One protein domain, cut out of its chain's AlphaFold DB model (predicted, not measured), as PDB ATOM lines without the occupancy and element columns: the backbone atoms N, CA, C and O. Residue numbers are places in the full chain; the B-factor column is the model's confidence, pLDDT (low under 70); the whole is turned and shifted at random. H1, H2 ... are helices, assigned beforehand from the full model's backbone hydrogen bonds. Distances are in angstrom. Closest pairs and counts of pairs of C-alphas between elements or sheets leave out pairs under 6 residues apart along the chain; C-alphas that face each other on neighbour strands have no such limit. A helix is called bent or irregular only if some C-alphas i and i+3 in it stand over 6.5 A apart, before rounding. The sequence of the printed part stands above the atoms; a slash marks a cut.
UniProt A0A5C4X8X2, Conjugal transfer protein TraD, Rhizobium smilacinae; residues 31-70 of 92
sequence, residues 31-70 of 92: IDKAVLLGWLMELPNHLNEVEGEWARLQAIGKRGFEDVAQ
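This is residues 31 to 70 of the 92 residues of the protein "Conjugal transfer protein TraD" of Rhizobium smilacinae (UniProt A0A5C4X8X2). Two helices of similar length, H1 and then H2, make an open V: they come near each other at the corner where H1 ends and H2 begins, and from there their far ends spread apart. A tight link closes the corner, and the arms of the V, residues 31 to 43 and 58 to 70, stand free. The printed part has 40 residues with two named helices and no named strand, in the class all helix. It is loose, with a radius of gyration of the C-alphas of 12.6 A, and flat, spanning 31 by 29 by 8 A.

Residues 31 and 32 come before H1. H1 is residues 33 to 49, 25.0 A from first to last C-alpha, and begins with C-alpha 33 at (-39.003, -45.028, -10.898). H1 is only just irregular, with C-alphas 41 and 44 being 6.8 A apart, and it has a kink of 33 degrees near residue 42. H2 is residues 53 to 70, 26.1 A long, from C-alpha 53 at (-27.011, -30.385, -26.124) to C-alpha 70 at (-32.484, -53.166, -37.639).

H1 and H2 are close but not clearly touching, with 2 pairs of C-alphas within 8 A. Their closest C-alphas are those of Leu 47 and Glu 53, 5.9 A apart. The helices run opposite ways at a steep tilt of 49 degrees, and their centres are 18.4 A apart. Of the O i to N i+4 pairs, 11 of 13 in H1 and 13 of 14 in H2 are within hydrogen-bond range.

The two C-alphas farthest apart are those of Glu 49 and Gln 70, at 34.1 A. The printed part has no cut, and the link from H1 to H2 is tight, with 3 residues. The mean pLDDT of the printed part is 91.6, and residues 68 to 70 are under 70.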
ATOM      1  N   ILE A  31     -34.976 -49.600 -14.121       96.62
ATOM      2  CA  ILE A  31     -34.483 -48.524 -13.255       96.62
ATOM      3  C   ILE A  31     -35.529 -48.172 -12.185       96.62
ATOM      4  O   ILE A  31     -36.740 -48.241 -12.421       96.62
ATOM      5  N   ASP A  32     -35.068 -47.741 -11.010       97.44
ATOM      6  CA  ASP A  32     -35.950 -47.179  -9.991       97.44
ATOM      7  C   ASP A  32     -36.757 -45.991 -10.555       97.44
ATOM      8  O   ASP A  32     -36.227 -45.084 -11.205       97.44
ATOM      9  N   LYS A  33     -38.072 -45.998 -10.305       95.25
ATOM     10  CA  LYS A  33     -39.003 -45.028 -10.898       95.25
ATOM     11  C   LYS A  33     -38.782 -43.606 -10.385       95.25
ATOM     12  O   LYS A  33     -39.011 -42.663 -11.139       95.25
ATOM     13  N   ALA A  34     -38.367 -43.445  -9.129       97.75
ATOM     14  CA  ALA A  34     -38.067 -42.134  -8.570       97.75
ATOM     15  C   ALA A  34     -36.776 -41.572  -9.178       97.75
ATOM     16  O   ALA A  34     -36.730 -40.387  -9.500       97.75
ATOM     17  N   VAL A  35     -35.777 -42.428  -9.419       97.56
ATOM     18  CA  VAL A  35     -34.539 -42.039 -10.114       97.56
ATOM     19  C   VAL A  35     -34.829 -41.586 -11.545       97.56
ATOM     20  O   VAL A  35     -34.399 -40.504 -11.942       97.56
ATOM     21  N   LEU A  36     -35.611 -42.362 -12.305       96.50
ATOM     22  CA  LEU A  36     -36.009 -41.985 -13.666       96.50
ATOM     23  C   LEU A  36     -36.760 -40.651 -13.690       96.50
ATOM     24  O   LEU A  36     -36.462 -39.789 -14.516       96.50
ATOM     25  N   LEU A  37     -37.728 -40.474 -12.786       96.75
ATOM     26  CA  LEU A  37     -38.500 -39.239 -12.708       96.75
ATOM     27  C   LEU A  37     -37.613 -38.040 -12.355       96.75
ATOM     28  O   LEU A  37     -37.740 -37.002 -12.997       96.75
ATOM     29  N   GLY A  38     -36.702 -38.189 -11.389       97.81
ATOM     30  CA  GLY A  38     -35.758 -37.136 -11.012       97.81
ATOM     31  C   GLY A  38     -34.913 -36.676 -12.198       97.81
ATOM     32  O   GLY A  38     -34.868 -35.485 -12.498       97.81
ATOM     33  N   TRP A  39     -34.344 -37.620 -12.950       96.00
ATOM     34  CA  TRP A  39     -33.544 -37.300 -14.133       96.00
ATOM     35  C   TRP A  39     -34.355 -36.582 -15.223       96.00
ATOM     36  O   TRP A  39     -33.898 -35.596 -15.801       96.00
ATOM     37  N   LEU A  40     -35.595 -37.020 -15.473       95.19
ATOM     38  CA  LEU A  40     -36.488 -36.363 -16.435       95.19
ATOM     39  C   LEU A  40     -36.883 -34.939 -16.010       95.19
ATOM     40  O   LEU A  40     -37.122 -34.097 -16.874       95.19
ATOM     41  N   MET A  41     -36.952 -34.663 -14.705       96.56
ATOM     42  CA  MET A  41     -37.227 -33.324 -14.177       96.56
ATOM     43  C   MET A  41     -36.012 -32.392 -14.264       96.56
ATOM     44  O   MET A  41     -36.195 -31.190 -14.437       96.56
ATOM     45  N   GLU A  42     -34.789 -32.924 -14.175       95.69
ATOM     46  CA  GLU A  42     -33.554 -32.138 -14.321       95.69
ATOM     47  C   GLU A  42     -33.188 -31.853 -15.782       95.69
ATOM     48  O   GLU A  42     -32.597 -30.811 -16.079       95.69
ATOM     49  N   LEU A  43     -33.578 -32.735 -16.708       93.62
ATOM     50  CA  LEU A  43     -33.223 -32.649 -18.126       93.62
ATOM     51  C   LEU A  43     -33.479 -31.264 -18.767       93.62
ATOM     52  O   LEU A  43     -32.583 -30.781 -19.460       93.62
ATOM     53  N   PRO A  44     -34.621 -30.575 -18.552       93.56
ATOM     54  CA  PRO A  44     -34.849 -29.249 -19.130       93.56
ATOM     55  C   PRO A  44     -33.839 -28.193 -18.671       93.56
ATOM     56  O   PRO A  44     -33.476 -27.325 -19.461       93.56
ATOM     57  N   ASN A  45     -33.373 -28.262 -17.421       93.62
ATOM     58  CA  ASN A  45     -32.375 -27.322 -16.907       93.62
ATOM     59  C   ASN A  45     -31.027 -27.569 -17.590       93.62
ATOM     60  O   ASN A  45     -30.460 -26.653 -18.179       93.62
ATOM     61  N   HIS A  46     -30.593 -28.830 -17.634       91.50
ATOM     62  CA  HIS A  46     -29.354 -29.225 -18.307       91.50
ATOM     63  C   HIS A  46     -29.342 -28.834 -19.797       91.50
ATOM     64  O   HIS A  46     -28.345 -28.344 -20.321       91.50
ATOM     65  N   LEU A  47     -30.481 -28.997 -20.479       92.56
ATOM     66  CA  LEU A  47     -30.658 -28.621 -21.884       92.56
ATOM     67  C   LEU A  47     -30.524 -27.114 -22.153       92.56
ATOM     68  O   LEU A  47     -30.191 -26.733 -23.274       92.56
ATOM     69  N   ASN A  48     -30.806 -26.267 -21.161       91.25
ATOM     70  CA  ASN A  48     -30.666 -24.814 -21.274       91.25
ATOM     71  C   ASN A  48     -29.262 -24.324 -20.890       91.25
ATOM     72  O   ASN A  48     -28.839 -23.269 -21.352       91.25
ATOM     73  N   GLU A  49     -28.552 -25.071 -20.046       91.75
ATOM     74  CA  GLU A  49     -27.209 -24.721 -19.574       91.75
ATOM     75  C   GLU A  49     -26.109 -25.076 -20.584       91.75
ATOM     76  O   GLU A  49     -25.075 -24.408 -20.631       91.75
ATOM     77  N   VAL A  50     -26.326 -26.107 -21.407       91.81
ATOM     78  CA  VAL A  50     -25.321 -26.624 -22.343       91.81
ATOM     79  C   VAL A  50     -25.709 -26.319 -23.789       91.81
ATOM     80  O   VAL A  50     -26.629 -26.912 -24.360       91.81
ATOM     81  N   GLU A  51     -24.962 -25.411 -24.420       92.19
ATOM     82  CA  GLU A  51     -25.159 -25.075 -25.829       92.19
ATOM     83  C   GLU A  51     -24.944 -26.304 -26.730       92.19
ATOM     84  O   GLU A  51     -23.975 -27.051 -26.599       92.19
ATOM     85  N   GLY A  52     -25.876 -26.533 -27.657       92.31
ATOM     86  CA  GLY A  52     -25.821 -27.659 -28.592       92.31
ATOM     87  C   GLY A  52     -26.269 -29.011 -28.024       92.31
ATOM     88  O   GLY A  52     -26.383 -29.968 -28.795       92.31
ATOM     89  N   GLU A  53     -26.603 -29.110 -26.732       94.25
ATOM     90  CA  GLU A  53     -27.011 -30.385 -26.124       94.25
ATOM     91  C   GLU A  53     -28.314 -30.924 -26.731       94.25
ATOM     92  O   GLU A  53     -28.434 -32.122 -26.990       94.25
ATOM     93  N   TRP A  54     -29.247 -30.039 -27.097       93.50
ATOM     94  CA  TRP A  54     -30.439 -30.405 -27.868       93.50
ATOM     95  C   TRP A  54     -30.101 -31.152 -29.164       93.50
ATOM     96  O   TRP A  54     -30.676 -32.205 -29.448       93.50
ATOM     97  N   ALA A  55     -29.154 -30.629 -29.950       95.12
ATOM     98  CA  ALA A  55     -28.757 -31.235 -31.217       95.12
ATOM     99  C   ALA A  55     -28.041 -32.575 -30.994       95.12
ATOM    100  O   ALA A  55     -28.298 -33.546 -31.713       95.12
ATOM    101  N   ARG A  56     -27.189 -32.655 -29.964       95.44
ATOM    102  CA  ARG A  56     -26.489 -33.885 -29.583       95.44
ATOM    103  C   ARG A  56     -27.465 -34.985 -29.160       95.44
ATOM    104  O   ARG A  56     -27.407 -36.082 -29.714       95.44
ATOM    105  N   LEU A  57     -28.376 -34.705 -28.226       94.38
ATOM    106  CA  LEU A  57     -29.355 -35.689 -27.754       94.38
ATOM    107  C   LEU A  57     -30.311 -36.116 -28.872       94.38
ATOM    108  O   LEU A  57     -30.638 -37.298 -28.976       94.38
ATOM    109  N   GLN A  58     -30.697 -35.199 -29.764       94.31
ATOM    110  CA  GLN A  58     -31.495 -35.547 -30.940       94.31
ATOM    111  C   GLN A  58     -30.748 -36.508 -31.878       94.31
ATOM    112  O   GLN A  58     -31.351 -37.456 -32.384       94.31
ATOM    113  N   ALA A  59     -29.450 -36.291 -32.113       96.00
ATOM    114  CA  ALA A  59     -28.637 -37.180 -32.941       96.00
ATOM    115  C   ALA A  59     -28.493 -38.578 -32.316       96.00
ATOM    116  O   ALA A  59     -28.616 -39.574 -33.027       96.00
ATOM    117  N   ILE A  60     -28.295 -38.658 -30.996       94.19
ATOM    118  CA  ILE A  60     -28.257 -39.928 -30.253       94.19
ATOM    119  C   ILE A  60     -29.605 -40.648 -30.366       94.19
ATOM    120  O   ILE A  60     -29.646 -41.824 -30.719       94.19
ATOM    121  N   GLY A  61     -30.707 -39.929 -30.131       93.62
ATOM    122  CA  GLY A  61     -32.055 -40.479 -30.228       93.62
ATOM    123  C   GLY A  61     -32.340 -41.070 -31.607       93.62
ATOM    124  O   GLY A  61     -32.785 -42.210 -31.688       93.62
ATOM    125  N   LYS A  62     -32.029 -40.340 -32.690       94.38
ATOM    126  CA  LYS A  62     -32.214 -40.824 -34.072       94.38
ATOM    127  C   LYS A  62     -31.487 -42.145 -34.328       94.38
ATOM    128  O   LYS A  62     -32.117 -43.075 -34.815       94.38
ATOM    129  N   ARG A  63     -30.218 -42.251 -33.920       91.38
ATOM    130  CA  ARG A  63     -29.445 -43.498 -34.046       91.38
ATOM    131  C   ARG A  63     -30.082 -44.644 -33.265       91.38
ATOM    132  O   ARG A  63     -30.312 -45.703 -33.826       91.38
ATOM    133  N   GLY A  64     -30.496 -44.398 -32.021       89.75
ATOM    134  CA  GLY A  64     -31.190 -45.412 -31.221       89.75
ATOM    135  C   GLY A  64     -32.521 -45.887 -31.827       89.75
ATOM    136  O   GLY A  64     -32.945 -47.013 -31.582       89.75
ATOM    137  N   PHE A  65     -33.197 -45.065 -32.636       87.75
ATOM    138  CA  PHE A  65     -34.365 -45.514 -33.402       87.75
ATOM    139  C   PHE A  65     -33.992 -46.390 -34.600       87.75
ATOM    140  O   PHE A  65     -34.725 -47.339 -34.878       87.75
ATOM    141  N   GLU A  66     -32.898 -46.071 -35.289       86.88
ATOM    142  CA  GLU A  66     -32.394 -46.807 -36.455       86.88
ATOM    143  C   GLU A  66     -31.832 -48.182 -36.057       86.88
ATOM    144  O   GLU A  66     -32.188 -49.184 -36.678       86.88
ATOM    145  N   ASP A  67     -31.049 -48.247 -34.977       80.19
ATOM    146  CA  ASP A  67     -30.425 -49.485 -34.489       80.19
ATOM    147  C   ASP A  67     -31.484 -50.515 -34.054       80.19
ATOM    148  O   ASP A  67     -31.435 -51.683 -34.434       80.19
ATOM    149  N   VAL A  68     -32.513 -50.076 -33.319       67.75
ATOM    150  CA  VAL A  68     -33.594 -50.965 -32.858       67.75
ATOM    151  C   VAL A  68     -34.473 -51.444 -34.016       67.75
ATOM    152  O   VAL A  68     -34.947 -52.574 -33.981       67.75
ATOM    153  N   ALA A  69     -34.669 -50.632 -35.060       68.25
ATOM    154  CA  ALA A  69     -35.398 -51.075 -36.251       68.25
ATOM    155  C   ALA A  69     -34.644 -52.196 -36.986       68.25
ATOM    156  O   ALA A  69     -35.253 -53.173 -37.409       68.25
ATOM    157  N   GLN A  70     -33.313 -52.099 -37.077       62.09
ATOM    158  CA  GLN A  70     -32.484 -53.166 -37.639       62.09
ATOM    159  C   GLN A  70     -32.509 -54.437 -36.784       62.09
ATOM    160  O   GLN A  70     -32.490 -55.534 -37.342       62.09
TER     161      GLN A  70